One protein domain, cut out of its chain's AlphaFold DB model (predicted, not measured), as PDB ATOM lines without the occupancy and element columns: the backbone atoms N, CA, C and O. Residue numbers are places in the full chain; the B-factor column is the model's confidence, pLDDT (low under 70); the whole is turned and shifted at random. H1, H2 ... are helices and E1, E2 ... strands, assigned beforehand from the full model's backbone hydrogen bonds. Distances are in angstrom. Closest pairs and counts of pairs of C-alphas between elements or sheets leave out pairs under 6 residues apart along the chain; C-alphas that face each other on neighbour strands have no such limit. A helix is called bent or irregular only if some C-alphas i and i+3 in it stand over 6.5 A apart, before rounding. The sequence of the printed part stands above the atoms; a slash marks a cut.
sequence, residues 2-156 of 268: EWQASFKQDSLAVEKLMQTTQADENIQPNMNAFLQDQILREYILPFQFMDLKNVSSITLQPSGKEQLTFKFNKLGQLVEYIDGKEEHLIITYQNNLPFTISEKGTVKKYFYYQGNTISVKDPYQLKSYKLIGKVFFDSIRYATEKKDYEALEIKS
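AT A GLANCE: This is residues 2 to 156 of the 268 residues of an uncharacterized protein of Pedobacter sp (UniProt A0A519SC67). A single long sheet of nine strands, strongly twisted, curls round the helix H2. At the E7 to E9 end, H1 packs on the opposite face with its residues 10 to 17, while the short H3 follows edge strand E9. The printed part has 155 residues, with named elements in the order H1, H2, E1 to E9, H3; the antiparallel sheet runs E1 - E2 - E3 - E4 - E5 - E6 - E7 - E8 - E9, and the class is mixed, helices and strands. The whole is compact, with a radius of gyration of the C-alphas of 17.0 A, yet elongated, spanning 57 by 34 by 23 A.

IN THESE COORDINATES: Find C-alpha 2 at (-43.183, 5.992, -17.228); from there H1, residues 2 to 17, runs 22.9 A. H2 follows at residues 28 to 40, 17.2 A long; it is irregular, with C-alphas 29 and 32 7.6 A apart. Look for E1 at residues 55 to 62, starting at C-alpha 55 (-30.800, -38.247, 11.755). Then come E2, residues 68 to 72, E3, 78 to 83, E4, 88 to 94, E5, 97 to 103, E6, 106 to 114 and 25.2 A long, E7, 117 to 121, E8, 125 to 132 and 22.8 A long, and E9, 135 to 143 and 24.0 A long. H3, residues 146 to 151, ends at C-alpha 151 (-52.494, -4.633, -14.149).

HOW THE PARTS SIT: Strands E1 to E9 form a meander, each the antiparallel neighbour of the one before. In the hairpin of E1 and E2, look at N 58 and O 70, 2.8 A apart; in that of E8 and E9, at N 128 and O 140, also 2.8 A. Pairing is staggered at E6, which pairs with E5 over residues 106 to 110 and with E7 over 110 to 114; N 101 and O 109 are 2.9 A apart, N 112 and O 119 2.8 A. The sheet curls round H2; the closest C-alphas of H2 and E9 are those of Phe 34 and Phe 136, 6.7 A apart. With H1 on the other face, this is three layers, helices on both faces of a sheet. H1, at a height of 12.2 A over the sheet, lies over E9, and only just over E7 and E8, with 3 C-alphas falling on each. It runs slantwise to the strands, at 47 degrees to E9 on the local plane; the closest C-alphas of H1 and E9 are those of Val 14 and Tyr 142, 7.5 A apart. H3 is not on the sheet and is apart from H1 and H2. Every O i to N i+4 pair is within hydrogen-bond range in H1 and H3, and 6 of 9 in H2.

THE WHOLE: The two farthest C-alphas, those of Glu 2 and Ser 63, are 58.1 A apart. The printed part has no cut; the link from H2 to E1, residues 41 to 54, is long. Mean pLDDT of the printed part is 91.5; residues 2 to 3, 64 and 84 to 86 are under 70.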
ATOM      1  N   GLU A   2     -44.038   6.389 -18.369       62.81
ATOM      2  CA  GLU A   2     -43.183   5.992 -17.228       62.81
ATOM      3  C   GLU A   2     -43.597   4.671 -16.546       62.81
ATOM      4  O   GLU A   2     -42.738   3.835 -16.290       62.81
ATOM      5  N   TRP A   3     -44.897   4.412 -16.352       61.22
ATOM      6  CA  TRP A   3     -45.372   3.163 -15.721       61.22
ATOM      7  C   TRP A   3     -45.059   1.891 -16.540       61.22
ATOM      8  O   TRP A   3     -44.742   0.846 -15.980       61.22
ATOM      9  N   GLN A   4     -45.088   1.976 -17.876       70.00
ATOM     10  CA  GLN A   4     -44.720   0.848 -18.744       70.00
ATOM     11  C   GLN A   4     -43.219   0.547 -18.669       70.00
ATOM     12  O   GLN A   4     -42.817  -0.613 -18.761       70.00
ATOM     13  N   ALA A   5     -42.388   1.579 -18.488       75.62
ATOM     14  CA  ALA A   5     -40.948   1.419 -18.326       75.62
ATOM     15  C   ALA A   5     -40.599   0.768 -16.977       75.62
ATOM     16  O   ALA A   5     -39.802  -0.171 -16.961       75.62
ATOM     17  N   SER A   6     -41.239   1.194 -15.878       81.00
ATOM     18  CA  SER A   6     -41.029   0.590 -14.553       81.00
ATOM     19  C   SER A   6     -41.490  -0.866 -14.511       81.00
ATOM     20  O   SER A   6     -40.723  -1.734 -14.106       81.00
ATOM     21  N   PHE A   7     -42.682  -1.168 -15.044       84.25
ATOM     22  CA  PHE A   7     -43.178  -2.545 -15.120       84.25
ATOM     23  C   PHE A   7     -42.232  -3.463 -15.902       84.25
ATOM     24  O   PHE A   7     -41.948  -4.583 -15.472       84.25
ATOM     25  N   LYS A   8     -41.720  -2.998 -17.049       87.31
ATOM     26  CA  LYS A   8     -40.768  -3.769 -17.855       87.31
ATOM     27  C   LYS A   8     -39.483  -4.053 -17.077       87.31
ATOM     28  O   LYS A   8     -38.983  -5.174 -17.125       87.31
ATOM     29  N   GLN A   9     -38.948  -3.057 -16.374       88.50
ATOM     30  CA  GLN A   9     -37.742  -3.215 -15.565       88.50
ATOM     31  C   GLN A   9     -37.950  -4.222 -14.427       88.50
ATOM     32  O   GLN A   9     -37.124  -5.121 -14.260       88.50
ATOM     33  N   ASP A  10     -39.053  -4.108 -13.690       88.00
ATOM     34  CA  ASP A  10     -39.363  -5.002 -12.572       88.00
ATOM     35  C   ASP A  10     -39.657  -6.432 -13.046       88.00
ATOM     36  O   ASP A  10     -39.177  -7.394 -12.447       88.00
ATOM     37  N   SER A  11     -40.343  -6.590 -14.181       88.62
ATOM     38  CA  SER A  11     -40.561  -7.900 -14.811       88.62
ATOM     39  C   SER A  11     -39.242  -8.580 -15.186       88.62
ATOM     40  O   SER A  11     -39.030  -9.745 -14.852       88.62
ATOM     41  N   LEU A  12     -38.317  -7.844 -15.815       91.38
ATOM     42  CA  LEU A  12     -36.986  -8.357 -16.157       91.38
ATOM     43  C   LEU A  12     -36.158  -8.692 -14.908       91.38
ATOM     44  O   LEU A  12     -35.392  -9.656 -14.915       91.38
ATOM     45  N   ALA A  13     -36.301  -7.917 -13.830       92.19
ATOM     46  CA  ALA A  13     -35.647  -8.213 -12.560       92.19
ATOM     47  C   ALA A  13     -36.174  -9.521 -11.949       92.19
ATOM     48  O   ALA A  13     -35.374 -10.354 -11.518       92.19
ATOM     49  N   VAL A  14     -37.494  -9.740 -11.970       93.44
ATOM     50  CA  VAL A  14     -38.122 -11.000 -11.537       93.44
ATOM     51  C   VAL A  14     -37.627 -12.174 -12.380       93.44
ATOM     52  O   VAL A  14     -37.164 -13.163 -11.814       93.44
ATOM     53  N   GLU A  15     -37.650 -12.059 -13.710       94.06
ATOM     54  CA  GLU A  15     -37.146 -13.106 -14.611       94.06
ATOM     55  C   GLU A  15     -35.682 -13.440 -14.326       94.06
ATOM     56  O   GLU A  15     -35.323 -14.614 -14.231       94.06
ATOM     57  N   LYS A  16     -34.843 -12.417 -14.126       95.31
ATOM     58  CA  LYS A  16     -33.437 -12.610 -13.777       95.31
ATOM     59  C   LYS A  16     -33.290 -13.351 -12.453       95.31
ATOM     60  O   LYS A  16     -32.480 -14.264 -12.390       95.31
ATOM     61  N   LEU A  17     -34.052 -13.007 -11.415       95.50
ATOM     62  CA  LEU A  17     -34.001 -13.691 -10.112       95.50
ATOM     63  C   LEU A  17     -34.506 -15.143 -10.178       95.50
ATOM     64  O   LEU A  17     -34.112 -15.967  -9.358       95.50
ATOM     65  N   MET A  18     -35.331 -15.475 -11.174       96.31
ATOM     66  CA  MET A  18     -35.803 -16.838 -11.449       96.31
ATOM     67  C   MET A  18     -34.826 -17.668 -12.302       96.31
ATOM     68  O   MET A  18     -35.166 -18.763 -12.750       96.31
ATOM     69  N   GLN A  19     -33.605 -17.183 -12.539       96.12
ATOM     70  CA  GLN A  19     -32.554 -17.951 -13.207       96.12
ATOM     71  C   GLN A  19     -31.576 -18.523 -12.181       96.12
ATOM     72  O   GLN A  19     -30.905 -17.782 -11.463       96.12
ATOM     73  N   THR A  20     -31.450 -19.848 -12.146       95.62
ATOM     74  CA  THR A  20     -30.436 -20.512 -11.324       95.62
ATOM     75  C   THR A  20     -29.082 -20.487 -12.026       95.62
ATOM     76  O   THR A  20     -28.935 -20.971 -13.146       95.62
ATOM     77  N   THR A  21     -28.085 -19.952 -11.331       94.38
ATOM     78  CA  THR A  21     -26.658 -20.033 -11.666       94.38
ATOM     79  C   THR A  21     -25.932 -20.803 -10.555       94.38
ATOM     80  O   THR A  21     -26.566 -21.506  -9.766       94.38
ATOM     81  N   GLN A  22     -24.604 -20.716 -10.477       94.88
ATOM     82  CA  GLN A  22     -23.852 -21.363  -9.405       94.88
ATOM     83  C   GLN A  22     -24.155 -20.707  -8.049       94.88
ATOM     84  O   GLN A  22     -24.018 -19.492  -7.889       94.88
ATOM     85  N   ALA A  23     -24.556 -21.521  -7.071       96.38
ATOM     86  CA  ALA A  23     -24.671 -21.110  -5.678       96.38
ATOM     87  C   ALA A  23     -23.292 -21.093  -5.002       96.38
ATOM     88  O   ALA A  23     -22.416 -21.892  -5.334       96.38
ATOM     89  N   ASP A  24     -23.125 -20.203  -4.029       96.75
ATOM     90  CA  ASP A  24     -21.977 -20.187  -3.127       96.75
ATOM     91  C   ASP A  24     -21.979 -21.464  -2.263       96.75
ATOM     92  O   ASP A  24     -23.038 -21.936  -1.835       96.75
ATOM     93  N   GLU A  25     -20.801 -22.024  -1.987       95.69
ATOM     94  CA  GLU A  25     -20.640 -23.261  -1.204       95.69
ATOM     95  C   GLU A  25     -21.226 -23.141   0.210       95.69
ATOM     96  O   GLU A  25     -21.677 -24.122   0.803       95.69
ATOM     97  N   ASN A  26     -21.304 -21.910   0.721       95.81
ATOM     98  CA  ASN A  26     -21.843 -21.602   2.040       95.81
ATOM     99  C   ASN A  26     -23.380 -21.638   2.104       95.81
ATOM    100  O   ASN A  26     -23.945 -21.574   3.197       95.81
ATOM    101  N   ILE A  27     -24.083 -21.762   0.974       96.69
ATOM    102  CA  ILE A  27     -25.552 -21.837   0.956       96.69
ATOM    103  C   ILE A  27     -26.045 -23.155   1.557       96.69
ATOM    104  O   ILE A  27     -26.905 -23.151   2.440       96.69
ATOM    105  N   GLN A  28     -25.502 -24.281   1.090       95.94
ATOM    106  CA  GLN A  28     -25.994 -25.612   1.452       95.94
ATOM    107  C   GLN A  28     -25.944 -25.882   2.971       95.94
ATOM    108  O   GLN A  28     -26.959 -26.332   3.508       95.94
ATOM    109  N   PRO A  29     -24.846 -25.585   3.700       95.31
ATOM    110  CA  PRO A  29     -24.768 -25.861   5.139       95.31
ATOM    111  C   PRO A  29     -25.794 -25.100   5.988       95.31
ATOM    112  O   PRO A  29     -26.162 -25.561   7.064       95.31
ATOM    113  N   ASN A  30     -26.278 -23.950   5.511       96.56
ATOM    114  CA  ASN A  30     -27.201 -23.086   6.252       96.56
ATOM    115  C   ASN A  30     -28.675 -23.313   5.863       96.56
ATOM    116  O   ASN A  30     -29.569 -22.611   6.338       96.56
ATOM    117  N   MET A  31     -28.948 -24.303   5.006       97.19
ATOM    118  CA  MET A  31     -30.263 -24.482   4.395       97.19
ATOM    119  C   MET A  31     -31.342 -24.943   5.376       97.19
ATOM    120  O   MET A  31     -32.471 -24.476   5.292       97.19
ATOM    121  N   ASN A  32     -31.028 -25.826   6.328       96.69
ATOM    122  CA  ASN A  32     -32.037 -26.290   7.288       96.69
ATOM    123  C   ASN A  32     -32.545 -25.138   8.168       96.69
ATOM    124  O   ASN A  32     -33.752 -25.015   8.367       96.69
ATOM    125  N   ALA A  33     -31.642 -24.268   8.634       95.88
ATOM    126  CA  ALA A  33     -32.012 -23.070   9.385       95.88
ATOM    127  C   ALA A  33     -32.849 -22.108   8.525       95.88
ATOM    128  O   ALA A  33     -33.879 -21.619   8.981       95.88
ATOM    129  N   PHE A  34     -32.463 -21.901   7.260       97.25
ATOM    130  CA  PHE A  34     -33.236 -21.095   6.310       97.25
ATOM    131  C   PHE A  34     -34.650 -21.637   6.075       97.25
ATOM    132  O   PHE A  34     -35.619 -20.884   6.148       97.25
ATOM    133  N   LEU A  35     -34.782 -22.936   5.799       97.19
ATOM    134  CA  LEU A  35     -36.073 -23.581   5.570       97.19
ATOM    135  C   LEU A  35     -36.962 -23.453   6.811       97.19
ATOM    136  O   LEU A  35     -38.127 -23.082   6.693       97.19
ATOM    137  N   GLN A  36     -36.413 -23.696   7.997       94.75
ATOM    138  CA  GLN A  36     -37.158 -23.561   9.244       94.75
ATOM    139  C   GLN A  36     -37.676 -22.125   9.459       94.75
ATOM    140  O   GLN A  36     -38.880 -21.925   9.630       94.75
ATOM    141  N   ASP A  37     -36.786 -21.136   9.386       91.88
ATOM    142  CA  ASP A  37     -37.078 -19.726   9.668       91.88
ATOM    143  C   ASP A  37     -37.982 -19.100   8.591       91.88
ATOM    144  O   ASP A  37     -39.084 -18.613   8.861       91.88
ATOM    145  N   GLN A  38     -37.563 -19.190   7.328       92.69
ATOM    146  CA  GLN A  38     -38.153 -18.410   6.237       92.69
ATOM    147  C   GLN A  38     -39.298 -19.126   5.517       92.69
ATOM    148  O   GLN A  38     -40.178 -18.474   4.942       92.69
ATOM    149  N   ILE A  39     -39.312 -20.463   5.531       92.94
ATOM    150  CA  ILE A  39     -40.295 -21.257   4.782       92.94
ATOM    151  C   ILE A  39     -41.359 -21.857   5.692       92.94
ATOM    152  O   ILE A  39     -42.541 -21.685   5.385       92.94
ATOM    153  N   LEU A  40     -40.949 -22.566   6.749       91.62
ATOM    154  CA  LEU A  40     -41.862 -23.219   7.692       91.62
ATOM    155  C   LEU A  40     -42.420 -22.229   8.719       91.62
ATOM    156  O   LEU A  40     -43.538 -22.410   9.184       91.62
ATOM    157  N   ARG A  41     -41.658 -21.176   9.059       88.25
ATOM    158  CA  ARG A  41     -41.968 -20.244  10.162       88.25
ATOM    159  C   ARG A  41     -42.183 -20.979  11.488       88.25
ATOM    160  O   ARG A  41     -43.001 -20.586  12.320       88.25
ATOM    161  N   GLU A  42     -41.420 -22.048  11.660       87.88
ATOM    162  CA  GLU A  42     -41.393 -22.910  12.830       87.88
ATOM    163  C   GLU A  42     -40.111 -22.563  13.609       87.88
ATOM    164  O   GLU A  42     -39.072 -22.342  13.002       87.88
ATOM    165  N   TYR A  43     -40.157 -22.458  14.938       85.00
ATOM    166  CA  TYR A  43     -39.019 -21.976  15.745       85.00
ATOM    167  C   TYR A  43     -38.807 -22.778  17.027       85.00
ATOM    168  O   TYR A  43     -38.256 -22.263  18.011       85.00
ATOM    169  N   ILE A  44     -39.357 -23.985  17.107       89.25
ATOM    170  CA  ILE A  44     -39.370 -24.748  18.348       89.25
ATOM    171  C   ILE A  44     -38.029 -25.443  18.569       89.25
ATOM    172  O   ILE A  44     -37.507 -25.380  19.683       89.25
ATOM    173  N   LEU A  45     -37.437 -26.013  17.516       92.25
ATOM    174  CA  LEU A  45     -36.088 -26.578  17.519       92.25
ATOM    175  C   LEU A  45     -35.095 -25.562  16.943       92.25
ATOM    176  O   LEU A  45     -35.436 -24.885  15.986       92.25
ATOM    177  N   PRO A  46     -33.872 -25.439  17.471       93.50
ATOM    178  CA  PRO A  46     -32.914 -24.473  16.954       93.50
ATOM    179  C   PRO A  46     -31.964 -25.118  15.929       93.50
ATOM    180  O   PRO A  46     -30.816 -25.425  16.260       93.50
ATOM    181  N   PHE A  47     -32.418 -25.336  14.686       94.12
ATOM    182  CA  PHE A  47     -31.633 -26.060  13.665       94.12
ATOM    183  C   PHE A  47     -30.256 -25.452  13.388       94.12
ATOM    184  O   PHE A  47     -29.329 -26.179  13.042       94.12
ATOM    185  N   GLN A  48     -30.085 -24.151  13.610       93.25
ATOM    186  CA  GLN A  48     -28.801 -23.466  13.476       93.25
ATOM    187  C   GLN A  48     -27.712 -23.943  14.459       93.25
ATOM    188  O   GLN A  48     -26.536 -23.669  14.231       93.25
ATOM    189  N   PHE A  49     -28.081 -24.638  15.542       92.12
ATOM    190  CA  PHE A  49     -27.145 -25.178  16.542       92.12
ATOM    191  C   PHE A  49     -27.156 -26.711  16.615       92.12
ATOM    192  O   PHE A  49     -26.547 -27.280  17.519       92.12
ATOM    193  N   MET A  50     -27.871 -27.387  15.714       90.88
ATOM    194  CA  MET A  50     -28.036 -28.840  15.751       90.88
ATOM    195  C   MET A  50     -27.185 -29.518  14.679       90.88
ATOM    196  O   MET A  50     -27.180 -29.094  13.524       90.88
ATOM    197  N   ASP A  51     -26.530 -30.621  15.045       88.12
ATOM    198  CA  ASP A  51     -25.996 -31.568  14.066       88.12
ATOM    199  C   ASP A  51     -27.099 -32.562  13.684       88.12
ATOM    200  O   ASP A  51     -27.615 -33.308  14.517       88.12
ATOM    201  N   LEU A  52     -27.491 -32.530  12.412       91.06
ATOM    202  CA  LEU A  52     -28.558 -33.360  11.850       91.06
ATOM    203  C   LEU A  52     -27.999 -34.515  11.008       91.06
ATOM    204  O   LEU A  52     -28.751 -35.225  10.334       91.06
ATOM    205  N   LYS A  53     -26.679 -34.734  11.038       86.25
ATOM    206  CA  LYS A  53     -26.042 -35.856  10.352       86.25
ATOM    207  C   LYS A  53     -26.565 -37.183  10.907       86.25
ATOM    208  O   LYS A  53     -26.685 -37.371  12.113       86.25
ATOM    209  N   ASN A  54     -26.865 -38.121  10.010       90.06
ATOM    210  CA  ASN A  54     -27.421 -39.449  10.309       90.06
ATOM    211  C   ASN A  54     -28.804 -39.470  10.990       90.06
ATOM    212  O   ASN A  54     -29.342 -40.557  11.213       90.06
ATOM    213  N   VAL A  55     -29.414 -38.319  11.280       94.81
ATOM    214  CA  VAL A  55     -30.800 -38.247  11.755       94.81
ATOM    215  C   VAL A  55     -31.723 -38.512  10.571       94.81
ATOM    216  O   VAL A  55     -31.582 -37.890   9.527       94.81
ATOM    217  N   SER A  56     -32.661 -39.442  10.725       97.50
ATOM    218  CA  SER A  56     -33.701 -39.748   9.735       97.50
ATOM    219  C   SER A  56     -34.978 -38.961  10.028       97.50
ATOM    220  O   SER A  56     -35.599 -38.418   9.115       97.50
ATOM    221  N   SER A  57     -35.367 -38.844  11.299       97.31
ATOM    222  CA  SER A  57     -36.496 -38.001  11.695       97.31
ATOM    223  C   SER A  57     -36.375 -37.468  13.116       97.31
ATOM    224  O   SER A  57     -35.752 -38.098  13.973       97.31
ATOM    225  N   ILE A  58     -37.037 -36.339  13.361       96.31
ATOM    226  CA  ILE A  58     -37.284 -35.768  14.685       96.31
ATOM    227  C   ILE A  58     -38.790 -35.585  14.838       96.31
ATOM    228  O   ILE A  58     -39.407 -34.919  14.009       96.31
ATOM    229  N   THR A  59     -39.373 -36.143  15.895       95.06
ATOM    230  CA  THR A  59     -40.798 -35.996  16.212       95.06
ATOM    231  C   THR A  59     -40.966 -35.335  17.570       95.06
ATOM    232  O   THR A  59     -40.397 -35.782  18.567       95.06
ATOM    233  N   LEU A  60     -41.776 -34.283  17.610       92.62
ATOM    234  CA  LEU A  60     -42.136 -33.553  18.815       92.62
ATOM    235  C   LEU A  60     -43.503 -34.007  19.299       92.62
ATOM    236  O   LEU A  60     -44.458 -34.057  18.524       92.62
ATOM    237  N   GLN A  61     -43.595 -34.291  20.596       86.31
ATOM    238  CA  GLN A  61     -44.829 -34.723  21.247       86.31
ATOM    239  C   GLN A  61     -45.228 -33.711  22.330       86.31
ATOM    240  O   GLN A  61     -44.935 -33.910  23.513       86.31
ATOM    241  N   PRO A  62     -45.847 -32.581  21.948       78.75
ATOM    242  CA  PRO A  62     -46.376 -31.640  22.921       78.75
ATOM    243  C   PRO A  62     -47.607 -32.241  23.618       78.75
ATOM    244  O   PRO A  62     -48.520 -32.746  22.966       78.75
ATOM    245  N   SER A  63     -47.649 -32.197  24.952       73.25
ATOM    246  CA  SER A  63     -48.748 -32.782  25.736       73.25
ATOM    247  C   SER A  63     -50.114 -32.233  25.308       73.25
ATOM    248  O   SER A  63     -50.336 -31.022  25.334       73.25
ATOM    249  N   GLY A  64     -51.028 -33.129  24.919       68.12
ATOM    250  CA  GLY A  64     -52.393 -32.773  24.507       68.12
ATOM    251  C   GLY A  64     -52.482 -31.985  23.196       68.12
ATOM    252  O   GLY A  64     -53.504 -31.353  22.938       68.12
ATOM    253  N   LYS A  65     -51.417 -31.981  22.388       71.50
ATOM    254  CA  LYS A  65     -51.362 -31.324  21.080       71.50
ATOM    255  C   LYS A  65     -50.894 -32.304  20.013       71.50
ATOM    256  O   LYS A  65     -50.356 -33.369  20.301       71.50
ATOM    257  N   GLU A  66     -51.121 -31.917  18.770       78.88
ATOM    258  CA  GLU A  66     -50.693 -32.668  17.603       78.88
ATOM    259  C   GLU A  66     -49.169 -32.734  17.474       78.88
ATOM    260  O   GLU A  66     -48.433 -31.867  17.956       78.88
ATOM    261  N   GLN A  67     -48.705 -33.812  16.846       88.25
ATOM    262  CA  GLN A  67     -47.287 -34.090  16.673       88.25
ATOM    263  C   GLN A  67     -46.715 -33.273  15.515       88.25
ATOM    264  O   GLN A  67     -47.363 -33.110  14.484       88.25
ATOM    265  N   LEU A  68     -45.470 -32.831  15.677       91.50
ATOM    266  CA  LEU A  68     -44.685 -32.205  14.613       91.50
ATOM    267  C   LEU A  68     -43.573 -33.169  14.225       91.50
ATOM    268  O   LEU A  68     -42.864 -33.652  15.108       91.50
ATOM    269  N   THR A  69     -43.408 -33.458  12.937       94.94
ATOM    270  CA  THR A  69     -42.347 -34.353  12.458       94.94
ATOM    271  C   THR A  69     -41.520 -33.695  11.367       94.94
ATOM    272  O   THR A  69     -42.048 -33.222  10.366       94.94
ATOM    273  N   PHE A  70     -40.204 -33.736  11.546       96.50
ATOM    274  CA  PHE A  70     -39.202 -33.353  10.560       96.50
ATOM    275  C   PHE A  70     -38.527 -34.624  10.058       96.50
ATOM    276  O   PHE A  70     -38.073 -35.427  10.878       96.50
ATOM    277  N   LYS A  71     -38.437 -34.821   8.743       97.50
ATOM    278  CA  LYS A  71     -37.659 -35.921   8.159       97.50
ATOM    279  C   LYS A  71     -36.504 -35.386   7.342       97.50
ATOM    280  O   LYS A  71     -36.630 -34.381   6.642       97.50
ATOM    281  N   PHE A  72     -35.399 -36.105   7.401       97.81
ATOM    282  CA  PHE A  72     -34.157 -35.742   6.745       97.81
ATOM    283  C   PHE A  72     -33.720 -36.864   5.808       97.81
ATOM    284  O   PHE A  72     -34.161 -38.002   5.950       97.81
ATOM    285  N   ASN A  73     -32.865 -36.555   4.837       96.25
ATOM    286  CA  ASN A  73     -32.172 -37.569   4.044       96.25
ATOM    287  C   ASN A  73     -30.797 -37.910   4.652       96.25
ATOM    288  O   ASN A  73     -30.362 -37.302   5.627       96.25
ATOM    289  N   LYS A  74     -30.070 -38.860   4.048       94.06
ATOM    290  CA  LYS A  74     -28.739 -39.290   4.527       94.06
ATOM    291  C   LYS A  74     -27.677 -38.179   4.546       94.06
ATOM    292  O   LYS A  74     -26.653 -38.342   5.199       94.06
ATOM    293  N   LEU A  75     -27.910 -37.067   3.845       93.06
ATOM    294  CA  LEU A  75     -27.043 -35.884   3.855       93.06
ATOM    295  C   LEU A  75     -27.410 -34.897   4.980       93.06
ATOM    296  O   LEU A  75     -26.802 -33.834   5.070       93.06
ATOM    297  N   GLY A  76     -28.399 -35.221   5.822       94.94
ATOM    298  CA  GLY A  76     -28.898 -34.347   6.887       94.94
ATOM    299  C   GLY A  76     -29.783 -33.206   6.381       94.94
ATOM    300  O   GLY A  76     -30.028 -32.254   7.116       94.94
ATOM    301  N   GLN A  77     -30.257 -33.259   5.132       96.75
ATOM    302  CA  GLN A  77     -31.105 -32.218   4.547       96.75
ATOM    303  C   GLN A  77     -32.569 -32.471   4.895       96.75
ATOM    304  O   GLN A  77     -33.037 -33.601   4.745       96.75
ATOM    305  N   LEU A  78     -33.295 -31.436   5.320       97.62
ATOM    306  CA  LEU A  78     -34.730 -31.524   5.585       97.62
ATOM    307  C   LEU A  78     -35.490 -31.820   4.283       97.62
ATOM    308  O   LEU A  78     -35.440 -31.021   3.350       97.62
ATOM    309  N   VAL A  79     -36.201 -32.945   4.223       97.69
ATOM    310  CA  VAL A  79     -36.969 -33.380   3.040       97.69
ATOM    311  C   VAL A  79     -38.476 -33.389   3.267       97.69
ATOM    312  O   VAL A  79     -39.231 -33.362   2.300       97.69
ATOM    313  N   GLU A  80     -38.927 -33.411   4.519       96.81
ATOM    314  CA  GLU A  80     -40.352 -33.463   4.841       96.81
ATOM    315  C   GLU A  80     -40.632 -32.763   6.171       96.81
ATOM    316  O   GLU A  80     -39.886 -32.937   7.141       96.81
ATOM    317  N   TYR A  81     -41.723 -32.006   6.217       95.69
ATOM    318  CA  TYR A  81     -42.290 -31.444   7.438       95.69
ATOM    319  C   TYR A  81     -43.773 -31.800   7.517       95.69
ATOM    320  O   TYR A  81     -44.502 -31.623   6.540       95.69
ATOM    321  N   ILE A  82     -44.195 -32.304   8.675       92.75
ATOM    322  CA  ILE A  82     -45.578 -32.675   8.970       92.75
ATOM    323  C   ILE A  82     -46.001 -31.956  10.253       92.75
ATOM    324  O   ILE A  82     -45.444 -32.237  11.319       92.75
ATOM    325  N   ASP A  83     -46.998 -31.082  10.153       86.19
ATOM    326  CA  ASP A  83     -47.768 -30.559  11.286       86.19
ATOM    327  C   ASP A  83     -49.110 -31.300  11.331       86.19
ATOM    328  O   ASP A  83     -49.782 -31.442  10.304       86.19
ATOM    329  N   GLY A  84     -49.501 -31.817  12.497       69.56
ATOM    330  CA  GLY A  84     -50.662 -32.702  12.634       69.56
ATOM    331  C   GLY A  84     -52.020 -32.092  12.256       69.56
ATOM    332  O   GLY A  84     -53.006 -32.826  12.273       69.56
ATOM    333  N   LYS A  85     -52.058 -30.817  11.837       65.81
ATOM    334  CA  LYS A  85     -53.237 -30.101  11.319       65.81
ATOM    335  C   LYS A  85     -53.516 -30.252   9.827       65.81
ATOM    336  O   LYS A  85     -54.519 -29.692   9.408       65.81
ATOM    337  N   GLU A  86     -52.662 -30.947   9.060       64.00
ATOM    338  CA  GLU A  86     -52.717 -31.207   7.594       64.00
ATOM    339  C   GLU A  86     -51.570 -30.590   6.772       64.00
ATOM    340  O   GLU A  86     -51.456 -30.901   5.580       64.00
ATOM    341  N   GLU A  87     -50.707 -29.751   7.356       74.81
ATOM    342  CA  GLU A  87     -49.551 -29.236   6.616       74.81
ATOM    343  C   GLU A  87     -48.516 -30.344   6.450       74.81
ATOM    344  O   GLU A  87     -47.821 -30.739   7.385       74.81
ATOM    345  N   HIS A  88     -48.423 -30.846   5.224       90.69
ATOM    346  CA  HIS A  88     -47.424 -31.814   4.814       90.69
ATOM    347  C   HIS A  88     -46.639 -31.227   3.646       90.69
ATOM    348  O   HIS A  88     -47.100 -31.211   2.501       90.69
ATOM    349  N   LEU A  89     -45.447 -30.732   3.968       94.50
ATOM    350  CA  LEU A  89     -44.535 -30.120   3.019       94.50
ATOM    351  C   LEU A  89     -43.447 -31.116   2.641       94.50
ATOM    352  O   LEU A  89     -42.740 -31.627   3.507       94.50
ATOM    353  N   ILE A  90     -43.290 -31.347   1.341       97.25
ATOM    354  CA  ILE A  90     -42.239 -32.194   0.775       97.25
ATOM    355  C   ILE A  90     -41.247 -31.291   0.052       97.25
ATOM    356  O   ILE A  90     -41.634 -30.505  -0.813       97.25
ATOM    357  N   ILE A  91     -39.968 -31.416   0.396       98.25
ATOM    358  CA  ILE A  91     -38.870 -30.625  -0.157       98.25
ATOM    359  C   ILE A  91     -38.058 -31.521  -1.087       98.25
ATOM    360  O   ILE A  91     -37.459 -32.508  -0.655       98.25
ATOM    361  N   THR A  92     -38.031 -31.181  -2.373       98.00
ATOM    362  CA  THR A  92     -37.184 -31.877  -3.349       98.00
ATOM    363  C   THR A  92     -35.872 -31.134  -3.529       98.00
ATOM    364  O   THR A  92     -35.804 -29.924  -3.314       98.00
ATOM    365  N   TYR A  93     -34.825 -31.857  -3.922       98.12
ATOM    366  CA  TYR A  93     -33.480 -31.315  -4.062       98.12
ATOM    367  C   TYR A  93     -32.934 -31.575  -5.461       98.12
ATOM    368  O   TYR A  93     -33.148 -32.642  -6.036       98.12
ATOM    369  N   GLN A  94     -32.162 -30.619  -5.967       96.06
ATOM    370  CA  GLN A  94     -31.337 -30.757  -7.159       96.06
ATOM    371  C   GLN A  94     -29.950 -30.204  -6.834       96.06
ATOM    372  O   GLN A  94     -29.830 -29.131  -6.252       96.06
ATOM    373  N   ASN A  95     -28.891 -30.946  -7.172       94.25
ATOM    374  CA  ASN A  95     -27.507 -30.561  -6.859       94.25
ATOM    375  C   ASN A  95     -27.293 -30.216  -5.369       94.25
ATOM    376  O   ASN A  95     -26.616 -29.249  -5.040       94.25
ATOM    377  N   ASN A  96     -27.896 -31.000  -4.466       95.50
ATOM    378  CA  ASN A  96     -27.848 -30.811  -3.009       95.50
ATOM    379  C   ASN A  96     -28.428 -29.481  -2.485       95.50
ATOM    380  O   ASN A  96     -28.191 -29.120  -1.332       95.50
ATOM    381  N   LEU A  97     -29.242 -28.788  -3.279       97.38
ATOM    382  CA  LEU A  97     -29.980 -27.597  -2.868       97.38
ATOM    383  C   LEU A  97     -31.486 -27.818  -3.061       97.38
ATOM    384  O   LEU A  97     -31.861 -28.544  -3.985       97.38
ATOM    385  N   PRO A  98     -32.354 -27.237  -2.211       98.19
ATOM    386  CA  PRO A  98     -33.793 -27.294  -2.424       98.19
ATOM    387  C   PRO A  98     -34.165 -26.813  -3.822       98.19
ATOM    388  O   PRO A  98     -33.632 -25.833  -4.322       98.19
ATOM    389  N   PHE A  99     -35.084 -27.505  -4.471       98.06
ATOM    390  CA  PHE A  99     -35.533 -27.155  -5.814       98.06
ATOM    391  C   PHE A  99     -36.998 -26.743  -5.798       98.06
ATOM    392  O   PHE A  99     -37.361 -25.671  -6.285       98.06
ATOM    393  N   THR A 100     -37.842 -27.558  -5.164       98.19
ATOM    394  CA  THR A 100     -39.254 -27.238  -4.965       98.19
ATOM    395  C   THR A 100     -39.737 -27.641  -3.588       98.19
ATOM    396  O   THR A 100     -39.178 -28.533  -2.947       98.19
ATOM    397  N   ILE A 101     -40.826 -26.999  -3.169       97.88
ATOM    398  CA  ILE A 101     -41.664 -27.489  -2.080       97.88
ATOM    399  C   ILE A 101     -43.048 -27.765  -2.625       97.88
ATOM    400  O   ILE A 101     -43.651 -26.897  -3.263       97.88
ATOM    401  N   SER A 102     -43.547 -28.963  -2.355       96.38
ATOM    402  CA  SER A 102     -44.898 -29.377  -2.690       96.38
ATOM    403  C   SER A 102     -45.720 -29.661  -1.442       96.38
ATOM    404  O   SER A 102     -45.201 -29.987  -0.377       96.38
ATOM    405  N   GLU A 103     -47.027 -29.514  -1.599       92.69
ATOM    406  CA  GLU A 103     -48.031 -29.817  -0.592       92.69
ATOM    407  C   GLU A 103     -49.159 -30.574  -1.291       92.69
ATOM    408  O   GLU A 103     -49.636 -30.139  -2.346       92.69
ATOM    409  N   LYS A 104     -49.561 -31.727  -0.739       87.69
ATOM    410  CA  LYS A 104     -50.613 -32.589  -1.318       87.69
ATOM    411  C   LYS A 104     -50.380 -32.865  -2.823       87.69
ATOM    412  O   LYS A 104     -51.299 -32.816  -3.634       87.69
ATOM    413  N   GLY A 105     -49.118 -33.094  -3.209       88.38
ATOM    414  CA  GLY A 105     -48.696 -33.373  -4.592       88.38
ATOM    415  C   GLY A 105     -48.599 -32.156  -5.525       88.38
ATOM    416  O   GLY A 105     -48.151 -32.298  -6.659       88.38
ATOM    417  N   THR A 106     -48.963 -30.956  -5.068       94.00
ATOM    418  CA  THR A 106     -48.897 -29.724  -5.869       94.00
ATOM    419  C   THR A 106     -47.681 -28.898  -5.478       94.00
ATOM    420  O   THR A 106     -47.507 -28.587  -4.302       94.00
ATOM    421  N   VAL A 107     -46.855 -28.488  -6.445       96.69
ATOM    422  CA  VAL A 107     -45.730 -27.579  -6.176       96.69
ATOM    423  C   VAL A 107     -46.256 -26.207  -5.750       96.69
ATOM    424  O   VAL A 107     -47.049 -25.584  -6.454       96.69
ATOM    425  N   LYS A 108     -45.802 -25.739  -4.587       95.38
ATOM    426  CA  LYS A 108     -46.163 -24.445  -3.998       95.38
ATOM    427  C   LYS A 108     -45.037 -23.426  -4.082       95.38
ATOM    428  O   LYS A 108     -45.319 -22.235  -4.111       95.38
ATOM    429  N   LYS A 109     -43.777 -23.867  -4.072       97.38
ATOM    430  CA  LYS A 109     -42.612 -22.975  -4.087       97.38
ATOM    431  C   LYS A 109     -41.522 -23.527  -4.998       97.38
ATOM    432  O   LYS A 109     -41.281 -24.733  -4.987       97.38
ATOM    433  N   TYR A 110     -40.850 -22.636  -5.719       98.38
ATOM    434  CA  TYR A 110     -39.641 -22.906  -6.498       98.38
ATOM    435  C   TYR A 110     -38.468 -22.119  -5.924       98.38
ATOM    436  O   TYR A 110     -38.651 -20.982  -5.481       98.38
ATOM    437  N   PHE A 111     -37.283 -22.722  -5.949       98.56
ATOM    438  CA  PHE A 111     -36.046 -22.140  -5.441       98.56
ATOM    439  C   PHE A 111     -35.080 -21.873  -6.592       98.56
ATOM    440  O   PHE A 111     -34.879 -22.719  -7.465       98.56
ATOM    441  N   TYR A 112     -34.464 -20.698  -6.561       98.44
ATOM    442  CA  TYR A 112     -33.488 -20.239  -7.539       98.44
ATOM    443  C   TYR A 112     -32.262 -19.687  -6.821       98.44
ATOM    444  O   TYR A 112     -32.383 -19.119  -5.734       98.44
ATOM    445  N   TYR A 113     -31.082 -19.855  -7.417       98.31
ATOM    446  CA  TYR A 113     -29.810 -19.565  -6.749       98.31
ATOM    447  C   TYR A 113     -28.885 -18.700  -7.596       98.31
ATOM    448  O   TYR A 113     -28.693 -18.967  -8.782       98.31
ATOM    449  N   GLN A 114     -28.276 -17.688  -6.976       97.62
ATOM    450  CA  GLN A 114     -27.288 -16.809  -7.612       97.62
ATOM    451  C   GLN A 114     -26.207 -16.406  -6.609       97.62
ATOM    452  O   GLN A 114     -26.413 -15.509  -5.787       97.62
ATOM    453  N   GLY A 115     -25.055 -17.084  -6.647       97.56
ATOM    454  CA  GLY A 115     -23.996 -16.902  -5.658       97.56
ATOM    455  C   GLY A 115     -24.537 -17.111  -4.243       97.56
ATOM    456  O   GLY A 115     -25.086 -18.165  -3.926       97.56
ATOM    457  N   ASN A 116     -24.432 -16.087  -3.398       97.50
ATOM    458  CA  ASN A 116     -24.911 -16.124  -2.017       97.50
ATOM    459  C   ASN A 116     -26.399 -15.738  -1.852       97.50
ATOM    460  O   ASN A 116     -26.828 -15.421  -0.742       97.50
ATOM    461  N   THR A 117     -27.179 -15.711  -2.934       97.94
ATOM    462  CA  THR A 117     -28.599 -15.327  -2.926       97.94
ATOM    463  C   THR A 117     -29.495 -16.519  -3.248       97.94
ATOM    464  O   THR A 117     -29.199 -17.295  -4.159       97.94
ATOM    465  N   ILE A 118     -30.608 -16.633  -2.520       98.31
ATOM    466  CA  ILE A 118     -31.705 -17.566  -2.800       98.31
ATOM    467  C   ILE A 118     -32.944 -16.747  -3.136       98.31
ATOM    468  O   ILE A 118     -33.337 -15.894  -2.345       98.31
ATOM    469  N   SER A 119     -33.598 -17.043  -4.252       98.31
ATOM    470  CA  SER A 119     -34.919 -16.514  -4.586       98.31
ATOM    471  C   SER A 119     -35.956 -17.626  -4.494       98.31
ATOM    472  O   SER A 119     -35.768 -18.715  -5.027       98.31
ATOM    473  N   VAL A 120     -37.062 -17.357  -3.808       98.19
ATOM    474  CA  VAL A 120     -38.175 -18.283  -3.606       98.19
ATOM    475  C   VAL A 120     -39.417 -17.688  -4.252       98.19
ATOM    476  O   VAL A 120     -39.883 -16.620  -3.846       98.19
ATOM    477  N   LYS A 121     -39.948 -18.379  -5.260       97.38
ATOM    478  CA  LYS A 121     -41.183 -18.010  -5.964       97.38
ATOM    479  C   LYS A 121     -42.321 -18.899  -5.488       97.38
ATOM    480  O   LYS A 121     -42.242 -20.117  -5.627       97.38
ATOM    481  N   ASP A 122     -43.386 -18.288  -4.986       95.06
ATOM    482  CA  ASP A 122     -44.689 -18.928  -4.781       95.06
ATOM    483  C   ASP A 122     -45.715 -18.348  -5.785       95.06
ATOM    484  O   ASP A 122     -45.337 -17.516  -6.618       95.06
ATOM    485  N   PRO A 123     -46.994 -18.772  -5.804       92.06
ATOM    486  CA  PRO A 123     -47.978 -18.244  -6.756       92.06
ATOM    487  C   PRO A 123     -48.232 -16.736  -6.649       92.06
ATOM    488  O   PRO A 123     -48.683 -16.135  -7.621       92.06
ATOM    489  N   TYR A 124     -47.938 -16.130  -5.501       91.50
ATOM    490  CA  TYR A 124     -48.280 -14.749  -5.185       91.50
ATOM    491  C   TYR A 124     -47.087 -13.805  -5.276       91.50
ATOM    492  O   TYR A 124     -47.228 -12.637  -5.626       91.50
ATOM    493  N   GLN A 125     -45.886 -14.286  -4.974       93.75
ATOM    494  CA  GLN A 125     -44.720 -13.419  -4.832       93.75
ATOM    495  C   GLN A 125     -43.410 -14.121  -5.174       93.75
ATOM    496  O   GLN A 125     -43.291 -15.347  -5.108       93.75
ATOM    497  N   LEU A 126     -42.397 -13.304  -5.446       95.94
ATOM    498  CA  LEU A 126     -40.996 -13.698  -5.407       95.94
ATOM    499  C   LEU A 126     -40.319 -12.992  -4.232       95.94
ATOM    500  O   LEU A 126     -40.407 -11.770  -4.114       95.94
ATOM    501  N   LYS A 127     -39.631 -13.743  -3.374       96.38
ATOM    502  CA  LYS A 127     -38.792 -13.207  -2.291       96.38
ATOM    503  C   LYS A 127     -37.357 -13.643  -2.496       96.38
ATOM    504  O   LYS A 127     -37.136 -14.819  -2.755       96.38
ATOM    505  N   SER A 128     -36.398 -12.740  -2.333       96.88
ATOM    506  CA  SER A 128     -34.982 -13.106  -2.358       96.88
ATOM    507  C   SER A 128     -34.288 -12.783  -1.052       96.88
ATOM    508  O   SER A 128     -34.535 -11.743  -0.436       96.88
ATOM    509  N   TYR A 129     -33.362 -13.655  -0.685       97.81
ATOM    510  CA  TYR A 129     -32.627 -13.633   0.563       97.81
ATOM    511  C   TYR A 129     -31.136 -13.693   0.266       97.81
ATOM    512  O   TYR A 129     -30.699 -14.513  -0.544       97.81
ATOM    513  N   LYS A 130     -30.354 -12.861   0.944       97.38
ATOM    514  CA  LYS A 130     -28.899 -12.821   0.815       97.38
ATOM    515  C   LYS A 130     -28.250 -13.440   2.044       97.38
ATOM    516  O   LYS A 130     -28.536 -13.026   3.169       97.38
ATOM    517  N   LEU A 131     -27.353 -14.396   1.830       97.69
ATOM    518  CA  LEU A 131     -26.540 -14.985   2.886       97.69
ATOM    519  C   LEU A 131     -25.416 -14.022   3.282       97.69
ATOM    520  O   LEU A 131     -24.601 -13.616   2.446       97.69
ATOM    521  N   ILE A 132     -25.349 -13.677   4.566       96.56
ATOM    522  CA  ILE A 132     -24.230 -12.937   5.154       96.56
ATOM    523  C   ILE A 132     -23.757 -13.691   6.394       96.56
ATOM    524  O   ILE A 132     -24.483 -13.806   7.380       96.56
ATOM    525  N   GLY A 133     -22.524 -14.198   6.346       95.44
ATOM    526  CA  GLY A 133     -22.072 -15.191   7.315       95.44
ATOM    527  C   GLY A 133     -22.867 -16.480   7.128       95.44
ATOM    528  O   GLY A 133     -22.790 -17.098   6.072       95.44
ATOM    529  N   LYS A 134     -23.655 -16.846   8.134       96.56
ATOM    530  CA  LYS A 134     -24.542 -18.015   8.157       96.56
ATOM    531  C   LYS A 134     -26.032 -17.659   8.144       96.56
ATOM    532  O   LYS A 134     -26.869 -18.553   8.134       96.56
ATOM    533  N   VAL A 135     -26.367 -16.367   8.148       96.75
ATOM    534  CA  VAL A 135     -27.748 -15.874   8.253       96.75
ATOM    535  C   VAL A 135     -28.242 -15.382   6.898       96.75
ATOM    536  O   VAL A 135     -27.551 -14.622   6.215       96.75
ATOM    537  N   PHE A 136     -29.454 -15.788   6.529       97.19
ATOM    538  CA  PHE A 136     -30.163 -15.269   5.366       97.19
ATOM    539  C   PHE A 136     -30.995 -14.052   5.756       97.19
ATOM    540  O   PHE A 136     -31.814 -14.123   6.666       97.19
ATOM    541  N   PHE A 137     -30.794 -12.950   5.043       96.00
ATOM    542  CA  PHE A 137     -31.545 -11.713   5.231       96.00
ATOM    543  C   PHE A 137     -32.416 -11.442   4.013       96.00
ATOM    544  O   PHE A 137     -31.921 -11.533   2.885       96.00
ATOM    545  N   ASP A 138     -33.676 -11.061   4.225       94.44
ATOM    546  CA  ASP A 138     -34.533 -10.550   3.154       94.44
ATOM    547  C   ASP A 138     -33.819  -9.406   2.426       94.44
ATOM    548  O   ASP A 138     -33.223  -8.519   3.039       94.44
ATOM    549  N   SER A 139     -33.863  -9.442   1.099       92.94
ATOM    550  CA  SER A 139     -33.183  -8.458   0.251       92.94
ATOM    551  C   SER A 139     -34.117  -7.806  -0.757       92.94
ATOM    552  O   SER A 139     -33.939  -6.637  -1.085       92.94
ATOM    553  N   ILE A 140     -35.119  -8.539  -1.248       91.81
ATOM    554  CA  ILE A 140     -36.126  -7.994  -2.155       91.81
ATOM    555  C   ILE A 140     -37.378  -8.868  -2.166       91.81
ATOM    556  O   ILE A 140     -37.305 -10.088  -1.997       91.81
ATOM    557  N   ARG A 141     -38.534  -8.247  -2.407       92.88
ATOM    558  CA  ARG A 141     -39.822  -8.927  -2.554       92.88
ATOM    559  C   ARG A 141     -40.652  -8.273  -3.649       92.88
ATOM    560  O   ARG A 141     -40.834  -7.062  -3.606       92.88
ATOM    561  N   TYR A 142     -41.197  -9.077  -4.552       91.94
ATOM    562  CA  TYR A 142     -42.091  -8.656  -5.629       91.94
ATOM    563  C   TYR A 142     -43.452  -9.340  -5.513       91.94
ATOM    564  O   TYR A 142     -43.504 -10.554  -5.301       91.94
ATOM    565  N   ALA A 143     -44.527  -8.579  -5.721       90.25
ATOM    566  CA  ALA A 143     -45.856  -9.113  -6.015       90.25
ATOM    567  C   ALA A 143     -45.857  -9.647  -7.452       90.25
ATOM    568  O   ALA A 143     -45.382  -8.980  -8.368       90.25
ATOM    569  N   THR A 144     -46.299 -10.887  -7.635       90.62
ATOM    570  CA  THR A 144     -46.214 -11.611  -8.915       90.62
ATOM    571  C   THR A 144     -47.443 -12.498  -9.139       90.62
ATOM    572  O   THR A 144     -47.348 -13.538  -9.799       90.62
ATOM    573  N   GLU A 145     -48.586 -12.132  -8.556       89.56
ATOM    574  CA  GLU A 145     -49.864 -12.766  -8.866       89.56
ATOM    575  C   GLU A 145     -50.260 -12.455 -10.309       89.56
ATOM    576  O   GLU A 145     -49.883 -11.429 -10.876       89.56
ATOM    577  N   LYS A 146     -51.107 -13.304 -10.900       86.31
ATOM    578  CA  LYS A 146     -51.631 -13.084 -12.256       86.31
ATOM    579  C   LYS A 146     -52.213 -11.674 -12.433       86.31
ATOM    580  O   LYS A 146     -51.919 -11.020 -13.428       86.31
ATOM    581  N   LYS A 147     -52.972 -11.196 -11.441       88.06
ATOM    582  CA  LYS A 147     -53.585  -9.861 -11.448       88.06
ATOM    583  C   LYS A 147     -52.550  -8.730 -11.521       88.06
ATOM    584  O   LYS A 147     -52.826  -7.708 -12.133       88.06
ATOM    585  N   ASP A 148     -51.359  -8.919 -10.946       86.12
ATOM    586  CA  ASP A 148     -50.304  -7.899 -10.921       86.12
ATOM    587  C   ASP A 148     -49.657  -7.760 -12.304       86.12
ATOM    588  O   ASP A 148     -49.361  -6.654 -12.753       86.12
ATOM    589  N   TYR A 149     -49.497  -8.878 -13.022       84.44
ATOM    590  CA  TYR A 149     -49.077  -8.868 -14.426       84.44
ATOM    591  C   TYR A 149     -50.156  -8.263 -15.333       84.44
ATOM    592  O   TYR A 149     -49.834  -7.462 -16.205       84.44
ATOM    593  N   GLU A 150     -51.428  -8.612 -15.120       87.00
ATOM    594  CA  GLU A 150     -52.560  -8.069 -15.889       87.00
ATOM    595  C   GLU A 150     -52.724  -6.553 -15.690       87.00
ATOM    596  O   GLU A 150     -53.032  -5.839 -16.644       87.00
ATOM    597  N   ALA A 151     -52.466  -6.057 -14.478       85.56
ATOM    598  CA  ALA A 151     -52.494  -4.633 -14.149       85.56
ATOM    599  C   ALA A 151     -51.200  -3.887 -14.524       85.56
ATOM    600  O   ALA A 151     -51.170  -2.656 -14.492       85.56
ATOM    601  N   LEU A 152     -50.140  -4.610 -14.908       84.19
ATOM    602  CA  LEU A 152     -48.804  -4.068 -15.154       84.19
ATOM    603  C   LEU A 152     -48.222  -3.354 -13.911       84.19
ATOM    604  O   LEU A 152     -47.624  -2.281 -14.015       84.19
ATOM    605  N   GLU A 153     -48.396  -3.954 -12.725       83.69
ATOM    606  CA  GLU A 153     -48.040  -3.380 -11.415       83.69
ATOM    607  C   GLU A 153     -47.166  -4.296 -10.538       83.69
ATOM    608  O   GLU A 153     -47.271  -4.291  -9.311       83.69
ATOM    609  N   ILE A 154     -46.253  -5.060 -11.137       80.94
ATOM    610  CA  ILE A 154     -45.203  -5.755 -10.376       80.94
ATOM    611  C   ILE A 154     -44.325  -4.693  -9.725       80.94
ATOM    612  O   ILE A 154     -43.554  -4.024 -10.405       80.94
ATOM    613  N   LYS A 155     -44.471  -4.514  -8.415       73.38
ATOM    614  CA  LYS A 155     -43.707  -3.538  -7.636       73.38
ATOM    615  C   LYS A 155     -43.023  -4.236  -6.472       73.38
ATOM    616  O   LYS A 155     -43.499  -5.251  -5.950       73.38
ATOM    617  N   SER A 156     -41.892  -3.674  -6.060       76.88
ATOM    618  CA  SER A 156     -41.245  -4.100  -4.828       76.88
ATOM    619  C   SER A 156     -42.123  -3.750  -3.620       76.88
ATOM    620  O   SER A 156     -42.659  -2.646  -3.547       76.88
TER     621      SER A 156